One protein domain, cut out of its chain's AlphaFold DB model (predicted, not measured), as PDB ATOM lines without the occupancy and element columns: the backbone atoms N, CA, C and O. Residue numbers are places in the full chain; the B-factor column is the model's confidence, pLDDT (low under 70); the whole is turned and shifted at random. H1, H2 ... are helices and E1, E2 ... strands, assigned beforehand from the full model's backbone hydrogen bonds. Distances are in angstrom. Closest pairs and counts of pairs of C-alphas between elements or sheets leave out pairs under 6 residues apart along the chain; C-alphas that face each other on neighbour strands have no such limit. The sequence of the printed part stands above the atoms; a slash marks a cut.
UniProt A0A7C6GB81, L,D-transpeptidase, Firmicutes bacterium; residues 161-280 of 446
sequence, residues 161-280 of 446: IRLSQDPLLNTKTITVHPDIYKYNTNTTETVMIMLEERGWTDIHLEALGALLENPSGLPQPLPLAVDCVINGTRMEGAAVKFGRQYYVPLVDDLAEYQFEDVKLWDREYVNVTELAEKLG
ATOM      1  N   ILE A 161     -21.515 -38.475  20.664       97.81
ATOM      2  CA  ILE A 161     -22.752 -39.222  20.902       97.81
ATOM      3  C   ILE A 161     -22.885 -40.358  19.898       97.81
ATOM      4  O   ILE A 161     -22.840 -40.152  18.681       97.81
ATOM      5  N   ARG A 162     -23.130 -41.564  20.407       96.31
ATOM      6  CA  ARG A 162     -23.480 -42.732  19.601       96.31
ATOM      7  C   ARG A 162     -24.795 -43.322  20.084       96.31
ATOM      8  O   ARG A 162     -24.941 -43.659  21.253       96.31
ATOM      9  N   LEU A 163     -25.726 -43.491  19.152       96.44
ATOM     10  CA  LEU A 163     -26.948 -44.259  19.361       96.44
ATOM     11  C   LEU A 163     -26.791 -45.636  18.724       96.44
ATOM     12  O   LEU A 163     -26.337 -45.748  17.580       96.44
ATOM     13  N   SER A 164     -27.189 -46.678  19.442       94.62
ATOM     14  CA  SER A 164     -27.205 -48.047  18.930       94.62
ATOM     15  C   SER A 164     -28.443 -48.795  19.389       94.62
ATOM     16  O   SER A 164     -29.086 -48.432  20.370       94.62
ATOM     17  N   GLN A 165     -28.784 -49.835  18.641       94.19
ATOM     18  CA  GLN A 165     -29.898 -50.716  18.931       94.19
ATOM     19  C   GLN A 165     -29.414 -52.147  18.802       94.19
ATOM     20  O   GLN A 165     -28.818 -52.511  17.786       94.19
ATOM     21  N   ASP A 166     -29.664 -52.942  19.833       89.50
ATOM     22  CA  ASP A 166     -29.450 -54.376  19.755       89.50
ATOM     23  C   ASP A 166     -30.489 -54.979  18.789       89.50
ATOM     24  O   ASP A 166     -31.691 -54.813  19.017       89.50
ATOM     25  N   PRO A 167     -30.071 -55.658  17.707       86.75
ATOM     26  CA  PRO A 167     -30.995 -56.172  16.699       86.75
ATOM     27  C   PRO A 167     -31.834 -57.365  17.184       86.75
ATOM     28  O   PRO A 167     -32.839 -57.684  16.555       86.75
ATOM     29  N   LEU A 168     -31.436 -58.036  18.270       87.00
ATOM     30  CA  LEU A 168     -32.136 -59.195  18.831       87.00
ATOM     31  C   LEU A 168     -33.067 -58.782  19.971       87.00
ATOM     32  O   LEU A 168     -34.216 -59.212  20.026       87.00
ATOM     33  N   LEU A 169     -32.566 -57.947  20.880       84.50
ATOM     34  CA  LEU A 169     -33.279 -57.509  22.082       84.50
ATOM     35  C   LEU A 169     -34.063 -56.213  21.869       84.50
ATOM     36  O   LEU A 169     -34.740 -55.753  22.789       84.50
ATOM     37  N   ASN A 170     -33.926 -55.581  20.700       84.75
ATOM     38  CA  ASN A 170     -34.514 -54.283  20.369       84.75
ATOM     39  C   ASN A 170     -34.162 -53.171  21.382       84.75
ATOM     40  O   ASN A 170     -34.843 -52.149  21.477       84.75
ATOM     41  N   THR A 171     -33.107 -53.378  22.174       87.00
ATOM     42  CA  THR A 171     -32.716 -52.477  23.259       87.00
ATOM     43  C   THR A 171     -31.953 -51.303  22.671       87.00
ATOM     44  O   THR A 171     -30.941 -51.494  22.000       87.00
ATOM     45  N   LYS A 172     -32.447 -50.088  22.918       94.50
ATOM     46  CA  LYS A 172     -31.826 -48.838  22.472       94.50
ATOM     47  C   LYS A 172     -30.847 -48.354  23.534       94.50
ATOM     48  O   LYS A 172     -31.181 -48.318  24.718       94.50
ATOM     49  N   THR A 173     -29.659 -47.953  23.110       95.69
ATOM     50  CA  THR A 173     -28.612 -47.436  23.992       95.69
ATOM     51  C   THR A 173     -28.043 -46.136  23.450       95.69
ATOM     52  O   THR A 173     -27.958 -45.932  22.235       95.69
ATOM     53  N   ILE A 174     -27.594 -45.289  24.366       96.75
ATOM     54  CA  ILE A 174     -26.826 -44.080  24.099       96.75
ATOM     55  C   ILE A 174     -25.443 -44.228  24.735       96.75
ATOM     56  O   ILE A 174     -25.305 -44.714  25.850       96.75
ATOM     57  N   THR A 175     -24.402 -43.850  24.005       97.62
ATOM     58  CA  THR A 175     -23.047 -43.673  24.537       97.62
ATOM     59  C   THR A 175     -22.704 -42.202  24.402       97.62
ATOM     60  O   THR A 175     -22.789 -41.662  23.297       97.62
ATOM     61  N   VAL A 176     -22.336 -41.568  25.512       97.81
ATOM     62  CA  VAL A 176     -21.938 -40.159  25.541       97.81
ATOM     63  C   VAL A 176     -20.490 -40.077  26.001       97.81
ATOM     64  O   VAL A 176     -20.172 -40.381  27.150       97.81
ATOM     65  N   HIS A 177     -19.601 -39.682  25.098       97.62
ATOM     66  CA  HIS A 177     -18.199 -39.419  25.387       97.62
ATOM     67  C   HIS A 177     -18.006 -37.981  25.884       97.62
ATOM     68  O   HIS A 177     -18.764 -37.081  25.500       97.62
ATOM     69  N   PRO A 178     -16.983 -37.728  26.718       96.56
ATOM     70  CA  PRO A 178     -16.652 -36.375  27.134       96.56
ATOM     71  C   PRO A 178     -16.349 -35.460  25.943       96.56
ATOM     72  O   PRO A 178     -15.568 -35.808  25.057       96.56
ATOM     73  N   ASP A 179     -16.908 -34.249  25.959       96.44
ATOM     74  CA  ASP A 179     -16.536 -33.195  25.013       96.44
ATOM     75  C   ASP A 179     -15.195 -32.572  25.437       96.44
ATOM     76  O   ASP A 179     -15.121 -31.576  26.172       96.44
ATOM     77  N   ILE A 180     -14.113 -33.228  25.023       96.38
ATOM     78  CA  ILE A 180     -12.735 -32.900  25.403       96.38
ATOM     79  C   ILE A 180     -12.206 -31.596  24.785       96.38
ATOM     80  O   ILE A 180     -11.222 -31.062  25.287       96.38
ATOM     81  N   TYR A 181     -12.844 -31.080  23.729       96.50
ATOM     82  CA  TYR A 181     -12.506 -29.823  23.044       96.50
ATOM     83  C   TYR A 181     -13.526 -28.699  23.264       96.50
ATOM     84  O   TYR A 181     -13.348 -27.612  22.719       96.50
ATOM     85  N   LYS A 182     -14.566 -28.932  24.078       95.00
ATOM     86  CA  LYS A 182     -15.584 -27.929  24.439       95.00
ATOM     87  C   LYS A 182     -16.328 -27.358  23.230       95.00
ATOM     88  O   LYS A 182     -16.666 -26.177  23.198       95.00
ATOM     89  N   TYR A 183     -16.619 -28.208  22.249       95.12
ATOM     90  CA  TYR A 183     -17.410 -27.825  21.074       95.12
ATOM     91  C   TYR A 183     -18.918 -27.755  21.343       95.12
ATOM     92  O   TYR A 183     -19.672 -27.378  20.452       95.12
ATOM     93  N   ASN A 184     -19.345 -28.059  22.571       94.38
ATOM     94  CA  ASN A 184     -20.736 -28.081  23.006       94.38
ATOM     95  C   ASN A 184     -21.577 -29.061  22.174       94.38
ATOM     96  O   ASN A 184     -22.631 -28.720  21.645       94.38
ATOM     97  N   THR A 185     -21.060 -30.281  22.031       94.56
ATOM     98  CA  THR A 185     -21.650 -31.345  21.195       94.56
ATOM     99  C   THR A 185     -22.613 -32.261  21.955       94.56
ATOM    100  O   THR A 185     -23.496 -32.862  21.350       94.56
ATOM    101  N   ASN A 186     -22.498 -32.332  23.284       96.25
ATOM    102  CA  ASN A 186     -23.373 -33.130  24.150       96.25
ATOM    103  C   ASN A 186     -24.666 -32.379  24.486       96.25
ATOM    104  O   ASN A 186     -24.922 -32.069  25.644       96.25
ATOM    105  N   THR A 187     -25.466 -32.037  23.473       95.56
ATOM    106  CA  THR A 187     -26.715 -31.283  23.663       95.56
ATOM    107  C   THR A 187     -27.942 -32.133  23.390       95.56
ATOM    108  O   THR A 187     -27.936 -32.993  22.507       95.56
ATOM    109  N   THR A 188     -29.031 -31.845  24.106       94.25
ATOM    110  CA  THR A 188     -30.331 -32.487  23.876       94.25
ATOM    111  C   THR A 188     -30.779 -32.317  22.427       94.25
ATOM    112  O   THR A 188     -31.224 -33.281  21.820       94.25
ATOM    113  N   GLU A 189     -30.587 -31.133  21.836       94.12
ATOM    114  CA  GLU A 189     -30.903 -30.866  20.424       94.12
ATOM    115  C   GLU A 189     -30.188 -31.837  19.474       94.12
ATOM    116  O   GLU A 189     -30.830 -32.437  18.613       94.12
ATOM    117  N   THR A 190     -28.885 -32.064  19.678       94.31
ATOM    118  CA  THR A 190     -28.100 -33.002  18.860       94.31
ATOM    119  C   THR A 190     -28.674 -34.412  18.941       94.31
ATOM    120  O   THR A 190     -28.881 -35.058  17.913       94.31
ATOM    121  N   VAL A 191     -28.975 -34.893  20.152       96.25
ATOM    122  CA  VAL A 191     -29.554 -36.232  20.325       96.25
ATOM    123  C   VAL A 191     -30.939 -36.312  19.692       96.25
ATOM    124  O   VAL A 191     -31.228 -37.292  19.015       96.25
ATOM    125  N   MET A 192     -31.782 -35.294  19.871       95.12
ATOM    126  CA  MET A 192     -33.142 -35.278  19.327       95.12
ATOM    127  C   MET A 192     -33.152 -35.394  17.802       95.12
ATOM    128  O   MET A 192     -33.926 -36.190  17.277       95.12
ATOM    129  N   ILE A 193     -32.238 -34.712  17.102       94.81
ATOM    130  CA  ILE A 193     -32.066 -34.879  15.647       94.81
ATOM    131  C   ILE A 193     -31.707 -36.335  15.313       94.81
ATOM    132  O   ILE A 193     -32.338 -36.962  14.463       94.81
ATOM    133  N   MET A 194     -30.734 -36.920  16.022       96.06
ATOM    134  CA  MET A 194     -30.317 -38.313  15.794       96.06
ATOM    135  C   MET A 194     -31.435 -39.332  16.078       96.06
ATOM    136  O   MET A 194     -31.468 -40.404  15.461       96.06
ATOM    137  N   LEU A 195     -32.311 -39.036  17.039       96.25
ATOM    138  CA  LEU A 195     -33.468 -39.854  17.401       96.25
ATOM    139  C   LEU A 195     -34.574 -39.756  16.349       96.25
ATOM    140  O   LEU A 195     -35.126 -40.787  15.957       96.25
ATOM    141  N   GLU A 196     -34.853 -38.549  15.853       95.00
ATOM    142  CA  GLU A 196     -35.847 -38.287  14.809       95.00
ATOM    143  C   GLU A 196     -35.506 -39.038  13.516       95.00
ATOM    144  O   GLU A 196     -36.353 -39.751  12.976       95.00
ATOM    145  N   GLU A 197     -34.242 -38.998  13.085       95.38
ATOM    146  CA  GLU A 197     -33.752 -39.757  11.921       95.38
ATOM    147  C   GLU A 197     -33.994 -41.273  12.031       95.38
ATOM    148  O   GLU A 197     -34.067 -41.976  11.021       95.38
ATOM    149  N   ARG A 198     -34.103 -41.793  13.259       94.94
ATOM    150  CA  ARG A 198     -34.339 -43.214  13.559       94.94
ATOM    151  C   ARG A 198     -35.806 -43.525  13.852       94.94
ATOM    152  O   ARG A 198     -36.135 -44.692  14.066       94.94
ATOM    153  N   GLY A 199     -36.672 -42.512  13.906       94.94
ATOM    154  CA  GLY A 199     -38.053 -42.651  14.367       94.94
ATOM    155  C   GLY A 199     -38.149 -43.131  15.817       94.94
ATOM    156  O   GLY A 199     -39.068 -43.871  16.163       94.94
ATOM    157  N   TRP A 200     -37.165 -42.804  16.660       94.44
ATOM    158  CA  TRP A 200     -37.193 -43.157  18.079       94.44
ATOM    159  C   TRP A 200     -37.870 -42.042  18.870       94.44
ATOM    160  O   TRP A 200     -37.293 -40.981  19.078       94.44
ATOM    161  N   THR A 201     -39.099 -42.308  19.301       89.69
ATOM    162  CA  THR A 201     -39.937 -41.409  20.102       89.69
ATOM    163  C   THR A 201     -39.869 -41.752  21.591       89.69
ATOM    164  O   THR A 201     -39.134 -42.660  21.988       89.69
ATOM    165  N   ASP A 202     -40.641 -41.015  22.396       90.38
ATOM    166  CA  ASP A 202     -40.905 -41.318  23.809       90.38
ATOM    167  C   ASP A 202     -39.635 -41.304  24.656       90.38
ATOM    168  O   ASP A 202     -39.339 -42.232  25.401       90.38
ATOM    169  N   ILE A 203     -38.837 -40.250  24.501       93.38
ATOM    170  CA  ILE A 203     -37.586 -40.073  25.237       93.38
ATOM    171  C   ILE A 203     -37.834 -39.223  26.467       93.38
ATOM    172  O   ILE A 203     -38.411 -38.138  26.384       93.38
ATOM    173  N   HIS A 204     -37.344 -39.697  27.607       92.81
ATOM    174  CA  HIS A 204     -37.431 -38.939  28.840       92.81
ATOM    175  C   HIS A 204     -36.329 -37.871  28.870       92.81
ATOM    176  O   HIS A 204     -35.158 -38.170  29.115       92.81
ATOM    177  N   LEU A 205     -36.698 -36.619  28.580       90.69
ATOM    178  CA  LEU A 205     -35.744 -35.536  28.304       90.69
ATOM    179  C   LEU A 205     -34.860 -35.160  29.495       90.69
ATOM    180  O   LEU A 205     -33.682 -34.881  29.299       90.69
ATOM    181  N   GLU A 206     -35.397 -35.168  30.713       88.06
ATOM    182  CA  GLU A 206     -34.622 -34.841  31.917       88.06
ATOM    183  C   GLU A 206     -33.550 -35.904  32.188       88.06
ATOM    184  O   GLU A 206     -32.379 -35.596  32.401       88.06
ATOM    185  N   ALA A 207     -33.940 -37.172  32.054       89.81
ATOM    186  CA  ALA A 207     -33.031 -38.301  32.190       89.81
ATOM    187  C   ALA A 207     -31.950 -38.275  31.107       89.81
ATOM    188  O   ALA A 207     -30.773 -38.488  31.387       89.81
ATOM    189  N   LEU A 208     -32.340 -37.967  29.865       92.75
ATOM    190  CA  LEU A 208     -31.397 -37.780  28.770       92.75
ATOM    191  C   LEU A 208     -30.412 -36.640  29.067       92.75
ATOM    192  O   LEU A 208     -29.214 -36.825  28.868       92.75
ATOM    193  N   GLY A 209     -30.899 -35.495  29.550       92.19
ATOM    194  CA  GLY A 209     -30.072 -34.338  29.898       92.19
ATOM    195  C   GLY A 209     -28.958 -34.704  30.874       92.19
ATOM    196  O   GLY A 209     -27.786 -34.452  30.606       92.19
ATOM    197  N   ALA A 210     -29.292 -35.426  31.936       89.75
ATOM    198  CA  ALA A 210     -28.306 -35.826  32.928       89.75
ATOM    199  C   ALA A 210     -27.279 -36.860  32.413       89.75
ATOM    200  O   ALA A 210     -26.124 -36.822  32.847       89.75
ATOM    201  N   LEU A 211     -27.628 -37.729  31.448       92.12
ATOM    202  CA  LEU A 211     -26.630 -38.565  30.747       92.12
ATOM    203  C   LEU A 211     -25.669 -37.728  29.890       92.12
ATOM    204  O   LEU A 211     -24.498 -38.078  29.743       92.12
ATOM    205  N   LEU A 212     -26.160 -36.634  29.305       94.19
ATOM    206  CA  LEU A 212     -25.358 -35.736  28.473       94.19
ATOM    207  C   LEU A 212     -24.390 -34.888  29.302       94.19
ATOM    208  O   LEU A 212     -23.247 -34.674  28.886       94.19
ATOM    209  N   GLU A 213     -24.833 -34.455  30.480       91.88
ATOM    210  CA  GLU A 213     -24.026 -33.708  31.448       91.88
ATOM    211  C   GLU A 213     -22.970 -34.575  32.141       91.88
ATOM    212  O   GLU A 213     -21.891 -34.082  32.476       91.88
ATOM    213  N   ASN A 214     -23.241 -35.878  32.293       91.00
ATOM    214  CA  ASN A 214     -22.356 -36.845  32.945       91.00
ATOM    215  C   ASN A 214     -21.867 -37.927  31.960       91.00
ATOM    216  O   ASN A 214     -22.211 -39.105  32.099       91.00
ATOM    217  N   PRO A 215     -21.042 -37.561  30.960       93.81
ATOM    218  CA  PRO A 215     -20.616 -38.473  29.908       93.81
ATOM    219  C   PRO A 215     -19.689 -39.566  30.453       93.81
ATOM    220  O   PRO A 215     -18.520 -39.325  30.758       93.81
ATOM    221  N   SER A 216     -20.204 -40.792  30.537       92.69
ATOM    222  CA  SER A 216     -19.452 -41.956  31.026       92.69
ATOM    223  C   SER A 216     -18.492 -42.549  29.988       92.69
ATOM    224  O   SER A 216     -17.565 -43.275  30.344       92.69
ATOM    225  N   GLY A 217     -18.725 -42.282  28.698       93.88
ATOM    226  CA  GLY A 217     -18.063 -42.958  27.580       93.88
ATOM    227  C   GLY A 217     -18.459 -44.428  27.407       93.88
ATOM    228  O   GLY A 217     -17.914 -45.096  26.529       93.88
ATOM    229  N   LEU A 218     -19.393 -44.935  28.218       94.31
ATOM    230  CA  LEU A 218     -19.883 -46.309  28.170       94.31
ATOM    231  C   LEU A 218     -21.313 -46.352  27.612       94.31
ATOM    232  O   LEU A 218     -22.081 -45.410  27.822       94.31
ATOM    233  N   PRO A 219     -21.704 -47.438  26.922       94.75
ATOM    234  CA  PRO A 219     -23.085 -47.622  26.503       94.75
ATOM    235  C   PRO A 219     -24.024 -47.706  27.708       94.75
ATOM    236  O   PRO A 219     -23.845 -48.546  28.590       94.75
ATOM    237  N   GLN A 220     -25.051 -46.864  27.714       93.75
ATOM    238  CA  GLN A 220     -26.115 -46.844  28.712       93.75
ATOM    239  C   GLN A 220     -27.475 -47.012  28.026       93.75
ATOM    240  O   GLN A 220     -27.616 -46.654  26.851       93.75
ATOM    241  N   PRO A 221     -28.491 -47.569  28.708       93.69
ATOM    242  CA  PRO A 221     -29.842 -47.608  28.167       93.69
ATOM    243  C   PRO A 221     -30.326 -46.214  27.767       93.69
ATOM    244  O   PRO A 221     -30.067 -45.234  28.460       93.69
ATOM    245  N   LEU A 222     -31.041 -46.118  26.648       95.00
ATOM    246  CA  LEU A 222     -31.718 -44.877  26.293       95.00
ATOM    247  C   LEU A 222     -32.912 -44.683  27.250       95.00
ATOM    248  O   LEU A 222     -33.716 -45.612  27.367       95.00
ATOM    249  N   PRO A 223     -33.041 -43.534  27.938       93.81
ATOM    250  CA  PRO A 223     -34.128 -43.316  28.881       93.81
ATOM    251  C   PRO A 223     -35.428 -43.052  28.122       93.81
ATOM    252  O   PRO A 223     -35.541 -42.072  27.382       93.81
ATOM    253  N   LEU A 224     -36.405 -43.936  28.295       92.69
ATOM    254  CA  LEU A 224     -37.700 -43.823  27.630       92.69
ATOM    255  C   LEU A 224     -38.728 -43.244  28.598       92.69
ATOM    256  O   LEU A 224     -38.817 -43.696  29.738       92.69
ATOM    257  N   ALA A 225     -39.483 -42.252  28.141       92.88
ATOM    258  CA  ALA A 225     -40.617 -41.701  28.858       92.88
ATOM    259  C   ALA A 225     -41.738 -42.739  28.890       92.88
ATOM    260  O   ALA A 225     -42.062 -43.363  27.878       92.88
ATOM    261  N   VAL A 226     -42.311 -42.926  30.070       91.19
ATOM    262  CA  VAL A 226     -43.449 -43.805  30.305       91.19
ATOM    263  C   VAL A 226     -44.473 -43.001  31.088       91.19
ATOM    264  O   VAL A 226     -44.130 -42.276  32.023       91.19
ATOM    265  N   ASP A 227     -45.738 -43.109  30.705       90.94
ATOM    266  CA  ASP A 227     -46.817 -42.542  31.505       90.94
ATOM    267  C   ASP A 227     -46.908 -43.297  32.827       90.94
ATOM    268  O   ASP A 227     -46.803 -44.526  32.848       90.94
ATOM    269  N   CYS A 228     -47.166 -42.592  33.924       88.38
ATOM    270  CA  CYS A 228     -47.543 -43.253  35.165       88.38
ATOM    271  C   CYS A 228     -48.887 -42.766  35.695       88.38
ATOM    272  O   CYS A 228     -49.312 -41.640  35.448       88.38
ATOM    273  N   VAL A 229     -49.588 -43.645  36.400       83.38
ATOM    274  CA  VAL A 229     -50.806 -43.336  37.143       83.38
ATOM    275  C   VAL A 229     -50.547 -43.723  38.586       83.38
ATOM    276  O   VAL A 229     -50.283 -44.888  38.861       83.38
ATOM    277  N   ILE A 230     -50.613 -42.758  39.496       76.56
ATOM    278  CA  ILE A 230     -50.422 -42.982  40.932       76.56
ATOM    279  C   ILE A 230     -51.742 -42.641  41.618       76.56
ATOM    280  O   ILE A 230     -52.197 -41.499  41.548       76.56
ATOM    281  N   ASN A 231     -52.395 -43.637  42.230       70.19
ATOM    282  CA  ASN A 231     -53.683 -43.470  42.924       70.19
ATOM    283  C   ASN A 231     -54.750 -42.741  42.079       70.19
ATOM    284  O   ASN A 231     -55.458 -41.856  42.553       70.19
ATOM    285  N   GLY A 232     -54.833 -43.087  40.791       70.81
ATOM    286  CA  GLY A 232     -55.780 -42.492  39.841       70.81
ATOM    287  C   GLY A 232     -55.355 -41.141  39.250       70.81
ATOM    288  O   GLY A 232     -56.004 -40.662  38.321       70.81
ATOM    289  N   THR A 233     -54.252 -40.547  39.712       76.94
ATOM    290  CA  THR A 233     -53.684 -39.330  39.114       76.94
ATOM    291  C   THR A 233     -52.697 -39.707  38.016       76.94
ATOM    292  O   THR A 233     -51.663 -40.315  38.286       76.94
ATOM    293  N   ARG A 234     -53.009 -39.351  36.766       82.44
ATOM    294  CA  ARG A 234     -52.127 -39.587  35.616       82.44
ATOM    295  C   ARG A 234     -51.050 -38.508  35.518       82.44
ATOM    296  O   ARG A 234     -51.354 -37.318  35.555       82.44
ATOM    297  N   MET A 235     -49.812 -38.938  35.320       81.44
ATOM    298  CA  MET A 235     -48.635 -38.119  35.062       81.44
ATOM    299  C   MET A 235     -48.030 -38.569  33.726       81.44
ATOM    300  O   MET A 235     -47.326 -39.576  33.638       81.44
ATOM    301  N   GLU A 236     -48.367 -37.850  32.658       80.19
ATOM    302  CA  GLU A 236     -47.932 -38.181  31.296       80.19
ATOM    303  C   GLU A 236     -46.421 -37.982  31.130       80.19
ATOM    304  O   GLU A 236     -45.876 -36.948  31.522       80.19
ATOM    305  N   GLY A 237     -45.746 -38.989  30.571       78.00
ATOM    306  CA  GLY A 237     -44.311 -39.006  30.290       78.00
ATOM    307  C   GLY A 237     -43.398 -38.771  31.497       78.00
ATOM    308  O   GLY A 237     -42.217 -38.498  31.303       78.00
ATOM    309  N   ALA A 238     -43.931 -38.826  32.720       84.38
ATOM    310  CA  ALA A 238     -43.216 -38.423  33.925       84.38
ATOM    311  C   ALA A 238     -42.309 -39.525  34.484       84.38
ATOM    312  O   ALA A 238     -41.357 -39.228  35.204       84.38
ATOM    313  N   ALA A 239     -42.614 -40.788  34.178       89.62
ATOM    314  CA  ALA A 239     -41.827 -41.933  34.597       89.62
ATOM    315  C   ALA A 239     -40.803 -42.326  33.529       89.62
ATOM    316  O   ALA A 239     -40.911 -41.964  32.354       89.62
ATOM    317  N   VAL A 240     -39.792 -43.085  33.942       91.44
ATOM    318  CA  VAL A 240     -38.660 -43.449  33.090       91.44
ATOM    319  C   VAL A 240     -38.473 -44.948  33.069       91.44
ATOM    320  O   VAL A 240     -38.266 -45.578  34.104       91.44
ATOM    321  N   LYS A 241     -38.456 -45.524  31.870       91.69
ATOM    322  CA  LYS A 241     -37.871 -46.841  31.648       91.69
ATOM    323  C   LYS A 241     -36.391 -46.674  31.335       91.69
ATOM    324  O   LYS A 241     -36.022 -46.081  30.319       91.69
ATOM    325  N   PHE A 242     -35.549 -47.247  32.186       90.44
ATOM    326  CA  PHE A 242     -34.102 -47.238  32.025       90.44
ATOM    327  C   PHE A 242     -33.578 -48.676  32.037       90.44
ATOM    328  O   PHE A 242     -33.492 -49.346  33.066       90.44
ATOM    329  N   GLY A 243     -33.291 -49.196  30.844       88.25
ATOM    330  CA  GLY A 243     -32.951 -50.603  30.659       88.25
ATOM    331  C   GLY A 243     -34.143 -51.504  30.978       88.25
ATOM    332  O   GLY A 243     -35.155 -51.475  30.274       88.25
ATOM    333  N   ARG A 244     -34.008 -52.328  32.022       85.94
ATOM    334  CA  ARG A 244     -35.066 -53.236  32.504       85.94
ATOM    335  C   ARG A 244     -35.837 -52.683  33.701       85.94
ATOM    336  O   ARG A 244     -36.786 -53.321  34.135       85.94
ATOM    337  N   GLN A 245     -35.406 -51.548  34.236       87.75
ATOM    338  CA  GLN A 245     -35.977 -50.946  35.430       87.75
ATOM    339  C   GLN A 245     -36.889 -49.783  35.054       87.75
ATOM    340  O   GLN A 245     -36.756 -49.177  33.985       87.75
ATOM    341  N   TYR A 246     -37.821 -49.500  35.954       89.50
ATOM    342  CA  TYR A 246     -38.805 -48.442  35.825       89.50
ATOM    343  C   TYR A 246     -38.711 -47.549  37.050       89.50
ATOM    344  O   TYR A 246     -38.594 -48.039  38.173       89.50
ATOM    345  N   TYR A 247     -38.760 -46.248  36.810       89.00
ATOM    346  CA  TYR A 247     -38.588 -45.223  37.821       89.00
ATOM    347  C   TYR A 247     -39.723 -44.225  37.734       89.00
ATOM    348  O   TYR A 247     -40.092 -43.807  36.638       89.00
ATOM    349  N   VAL A 248     -40.255 -43.821  38.877       87.19
ATOM    350  CA  VAL A 248     -41.282 -42.782  38.976       87.19
ATOM    351  C   VAL A 248     -40.726 -41.592  39.752       87.19
ATOM    352  O   VAL A 248     -39.874 -41.785  40.624       87.19
ATOM    353  N   PRO A 249     -41.150 -40.363  39.425       82.31
ATOM    354  CA  PRO A 249     -40.703 -39.184  40.146       82.31
ATOM    355  C   PRO A 249     -41.241 -39.223  41.577       82.31
ATOM    356  O   PRO A 249     -42.409 -39.550  41.802       82.31
ATOM    357  N   LEU A 250     -40.395 -38.864  42.538       75.31
ATOM    358  CA  LEU A 250     -40.807 -38.698  43.920       75.31
ATOM    359  C   LEU A 250     -41.632 -37.409  44.032       75.31
ATOM    360  O   LEU A 250     -41.143 -36.317  43.739       75.31
ATOM    361  N   VAL A 251     -42.904 -37.544  44.398       72.06
ATOM    362  CA  VAL A 251     -43.795 -36.408  44.686       72.06
ATOM    363  C   VAL A 251     -43.713 -36.043  46.169       72.06
ATOM    364  O   VAL A 251     -43.362 -36.896  46.983       72.06
ATOM    365  N   ASP A 252     -44.037 -34.797  46.526       65.75
ATOM    366  CA  ASP A 252     -43.843 -34.246  47.881       65.75
ATOM    367  C   ASP A 252     -44.428 -35.132  49.000       65.75
ATOM    368  O   ASP A 252     -43.787 -35.320  50.032       65.75
ATOM    369  N   ASP A 253     -45.586 -35.760  48.769       62.88
ATOM    370  CA  ASP A 253     -46.255 -36.655  49.731       62.88
ATOM    371  C   ASP A 253     -45.482 -37.961  50.017       62.88
ATOM    372  O   ASP A 253     -45.802 -38.694  50.952       62.88
ATOM    373  N   LEU A 254     -44.471 -38.275  49.205       62.81
ATOM    374  CA  LEU A 254     -43.632 -39.471  49.310       62.81
ATOM    375  C   LEU A 254     -42.203 -39.144  49.773       62.81
ATOM    376  O   LEU A 254     -41.442 -40.056  50.095       62.81
ATOM    377  N   ALA A 255     -41.839 -37.859  49.845       61.38
ATOM    378  CA  ALA A 255     -40.486 -37.404  50.173       61.38
ATOM    379  C   ALA A 255     -40.077 -37.660  51.637       61.38
ATOM    380  O   ALA A 255     -38.895 -37.614  51.971       61.38
ATOM    381  N   GLU A 256     -41.038 -37.944  52.522       62.03
ATOM    382  CA  GLU A 256     -40.767 -38.292  53.924       62.03
ATOM    383  C   GLU A 256     -40.145 -39.694  54.084       62.03
ATOM    384  O   GLU A 256     -39.540 -39.993  55.118       62.03
ATOM    385  N   TYR A 257     -40.258 -40.551  53.065       61.72
ATOM    386  CA  TYR A 257     -39.732 -41.913  53.083       61.72
ATOM    387  C   TYR A 257     -38.288 -41.960  52.570       61.72
ATOM    388  O   TYR A 257     -37.939 -41.365  51.554       61.72
ATOM    389  N   GLN A 258     -37.426 -42.706  53.268       62.62
ATOM    390  CA  GLN A 258     -36.048 -42.931  52.827       62.62
ATOM    391  C   GLN A 258     -35.984 -44.097  51.836       62.62
ATOM    392  O   GLN A 258     -36.240 -45.249  52.209       62.62
ATOM    393  N   PHE A 259     -35.595 -43.799  50.601       67.56
ATOM    394  CA  PHE A 259     -35.291 -44.776  49.555       67.56
ATOM    395  C   PHE A 259     -33.771 -44.865  49.343       67.56
ATOM    396  O   PHE A 259     -33.044 -43.905  49.614       67.56
ATOM    397  N   GLU A 260     -33.280 -46.026  48.917       56.00
ATOM    398  CA  GLU A 260     -31.848 -46.269  48.698       56.00
ATOM    399  C   GLU A 260     -31.395 -45.784  47.305       56.00
ATOM    400  O   GLU A 260     -30.301 -45.226  47.185       56.00
ATOM    401  N   ASP A 261     -32.262 -45.877  46.285       54.84
ATOM    402  CA  ASP A 261     -31.950 -45.572  44.875       54.84
ATOM    403  C   ASP A 261     -32.549 -44.232  44.381       54.84
ATOM    404  O   ASP A 261     -33.240 -44.172  43.366       54.84
ATOM    405  N   VAL A 262     -32.294 -43.126  45.094       52.88
ATOM    406  CA  VAL A 262     -33.030 -41.845  44.912       52.88
ATOM    407  C   VAL A 262     -32.505 -40.933  43.795       52.88
ATOM    408  O   VAL A 262     -33.208 -40.030  43.340       52.88
ATOM    409  N   LYS A 263     -31.264 -41.109  43.330       56.88
ATOM    410  CA  LYS A 263     -30.642 -40.150  42.399       56.88
ATOM    411  C   LYS A 263     -30.170 -40.805  41.128       56.88
ATOM    412  O   LYS A 263     -29.018 -41.220  41.018       56.88
ATOM    413  N   LEU A 264     -31.051 -40.811  40.140       57.84
ATOM    414  CA  LEU A 264     -30.619 -41.015  38.768       57.84
ATOM    415  C   LEU A 264     -30.327 -39.684  38.077       57.84
ATOM    416  O   LEU A 264     -29.353 -39.642  37.332       57.84
ATOM    417  N   TRP A 265     -31.059 -38.599  38.382       64.88
ATOM    418  CA  TRP A 265     -30.988 -37.309  37.673       64.88
ATOM    419  C   TRP A 265     -31.295 -36.106  38.608       64.88
ATOM    420  O   TRP A 265     -31.272 -36.266  39.828       64.88
ATOM    421  N   ASP A 266     -31.516 -34.900  38.067       57.00
ATOM    422  CA  ASP A 266     -31.718 -33.657  38.847       57.00
ATOM    423  C   ASP A 266     -32.963 -33.669  39.759       57.00
ATOM    424  O   ASP A 266     -32.979 -32.974  40.780       57.00
ATOM    425  N   ARG A 267     -33.986 -34.472  39.437       66.06
ATOM    426  CA  ARG A 267     -35.083 -34.834  40.351       66.06
ATOM    427  C   ARG A 267     -34.857 -36.184  41.017       66.06
ATOM    428  O   ARG A 267     -34.176 -37.068  40.501       66.06
ATOM    429  N   GLU A 268     -35.501 -36.347  42.165       76.12
ATOM    430  CA  GLU A 268     -35.534 -37.610  42.888       76.12
ATOM    431  C   GLU A 268     -36.480 -38.579  42.175       76.12
ATOM    432  O   GLU A 268     -37.670 -38.312  42.004       76.12
ATOM    433  N   TYR A 269     -35.922 -39.690  41.707       82.19
ATOM    434  CA  TYR A 269     -36.647 -40.779  41.066       82.19
ATOM    435  C   TYR A 269     -36.482 -42.016  41.927       82.19
ATOM    436  O   TYR A 269     -35.385 -42.281  42.406       82.19
ATOM    437  N   VAL A 270     -37.551 -42.787  42.084       83.38
ATOM    438  CA  VAL A 270     -37.528 -44.025  42.866       83.38
ATOM    439  C   VAL A 270     -37.878 -45.192  41.966       83.38
ATOM    440  O   VAL A 270     -38.743 -45.084  41.089       83.38
ATOM    441  N   ASN A 271     -37.181 -46.310  42.159       86.81
ATOM    442  CA  ASN A 271     -37.503 -47.543  41.463       86.81
ATOM    443  C   ASN A 271     -38.938 -47.965  41.811       86.81
ATOM    444  O   ASN A 271     -39.291 -48.045  42.982       86.81
ATOM    445  N   VAL A 272     -39.762 -48.265  40.806       85.19
ATOM    446  CA  VAL A 272     -41.176 -48.637  41.009       85.19
ATOM    447  C   VAL A 272     -41.319 -49.836  41.950       85.19
ATOM    448  O   VAL A 272     -42.223 -49.847  42.777       85.19
ATOM    449  N   THR A 273     -40.408 -50.805  41.856       81.50
ATOM    450  CA  THR A 273     -40.393 -51.997  42.718       81.50
ATOM    451  C   THR A 273     -40.105 -51.612  44.164       81.50
ATOM    452  O   THR A 273     -40.844 -51.995  45.060       81.50
ATOM    453  N   GLU A 274     -39.080 -50.785  44.391       80.56
ATOM    454  CA  GLU A 274     -38.722 -50.310  45.731       80.56
ATOM    455  C   GLU A 274     -39.845 -49.460  46.342       80.56
ATOM    456  O   GLU A 274     -40.170 -49.597  47.523       80.56
ATOM    457  N   LEU A 275     -40.471 -48.602  45.527       79.19
ATOM    458  CA  LEU A 275     -41.611 -47.790  45.938       79.19
ATOM    459  C   LEU A 275     -42.785 -48.670  46.378       79.19
ATOM    460  O   LEU A 275     -43.352 -48.449  47.448       79.19
ATOM    461  N   ALA A 276     -43.128 -49.664  45.559       76.19
ATOM    462  CA  ALA A 276     -44.189 -50.621  45.840       76.19
ATOM    463  C   ALA A 276     -43.919 -51.409  47.127       76.19
ATOM    464  O   ALA A 276     -44.781 -51.467  48.001       76.19
ATOM    465  N   GLU A 277     -42.704 -51.933  47.289       72.00
ATOM    466  CA  GLU A 277     -42.300 -52.717  48.461       72.00
ATOM    467  C   GLU A 277     -42.277 -51.899  49.760       72.00
ATOM    468  O   GLU A 277     -42.627 -52.420  50.818       72.00
ATOM    469  N   LYS A 278     -41.850 -50.630  49.721       72.56
ATOM    470  CA  LYS A 278     -41.782 -49.786  50.929       72.56
ATOM    471  C   LYS A 278     -43.133 -49.223  51.348       72.56
ATOM    472  O   LYS A 278     -43.348 -49.033  52.542       72.56
ATOM    473  N   LEU A 279     -43.999 -48.913  50.387       72.00
ATOM    474  CA  LEU A 279     -45.276 -48.243  50.649       72.00
ATOM    475  C   LEU A 279     -46.480 -49.182  50.594       72.00
ATOM    476  O   LEU A 279     -47.586 -48.745  50.888       72.00
ATOM    477  N   GLY A 280     -46.284 -50.450  50.224       65.75
ATOM    478  CA  GLY A 280     -47.373 -51.415  50.098       65.75
ATOM    479  C   GLY A 280     -48.278 -51.156  48.892       65.75
ATOM    480  O   GLY A 280     -49.450 -51.511  48.925       65.75
TER     481      GLY A 280
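AT A GLANCE: This is residues 161 to 280 of the 446 residues of the protein "L,D-transpeptidase" of Firmicutes bacterium (UniProt A0A7C6GB81). Two small antiparallel sheets lie one after the other along the long axis, with helix H2 between them: a strongly twisted, curled sheet of E4 to E7 with H3 on one face, and a smaller sheet of E1 to E3 with H1 grazing it. E3 runs on into E4 and joins the two halves. The printed part has 120 residues with three named helices and seven named strands, in the order E1 E2 H1 H2 E3 E4 E5 E6 E7 H3; the sheet orders are E4 E5 E6 E7 and E1 E2 E3, and the class is mixed, helices and strands. The whole is compact, with a radius of gyration of the C-alphas of 15.4 A, yet only just elongated, spanning 46 by 30 by 22 A.

IN THESE COORDINATES: Find C-alpha 224 at (-37.700, -43.823, 27.630); there E4, residues 224 to 230, begins and runs 18.4 A. E5, residues 233 to 242, is 22.3 A long and bends by 68 degrees at residue 236. E6 is residues 245 to 249 and E7 residues 269 to 271. H3, residues 272 to 279, ends at C-alpha 279, (-45.276, -48.243, 50.649). Go back to C-alpha 161 at (-22.752, -39.222, 20.902) for E1, residues 161 to 165; E2 is residues 172 to 176 and E3 residues 219 to 221. H1, residues 188 to 196, and H2, residues 205 to 213, measure 12.1 A and 12.3 A.

HOW THE PARTS SIT: Begin with E4 to E7, a meander, each strand the antiparallel neighbour of the one before. Look for N 226 and O 239 at 2.8 A between E4 and E5, N 240 and O 247 at 2.8 A between E5 and E6, and N 270 and O 248 at 2.9 A between E6 and E7. H3 is on this sheet, over E7 at a height of 7.1 A, across the strands at 72 degrees to E7 on the local plane. On the opposite face, H2 stands up from the sheet over E5; the closest C-alphas, of Ala 207 and Val 240, are 7.7 A apart. H2 is also on the sheet E1 E2 E3, where N 164 and O 173 are 3.0 A apart and N 174 and O 220 2.8 A. H1 touches H2 at a steep tilt of 61 degrees, opposite ways, closest at the C-alphas of Thr 188 and Gly 209, 6.3 A. In H1, H2 and H3 every O i to N i+4 pair is within hydrogen-bond range.

THE WHOLE: The C-alphas farthest apart, of Tyr 181 and Gly 280, are 49.1 A from each other. The printed part has no cut. The links E2 to H1 and E6 to E7 are long. Look for pLDDT under 70 at residues 252 to 267 and residue 280.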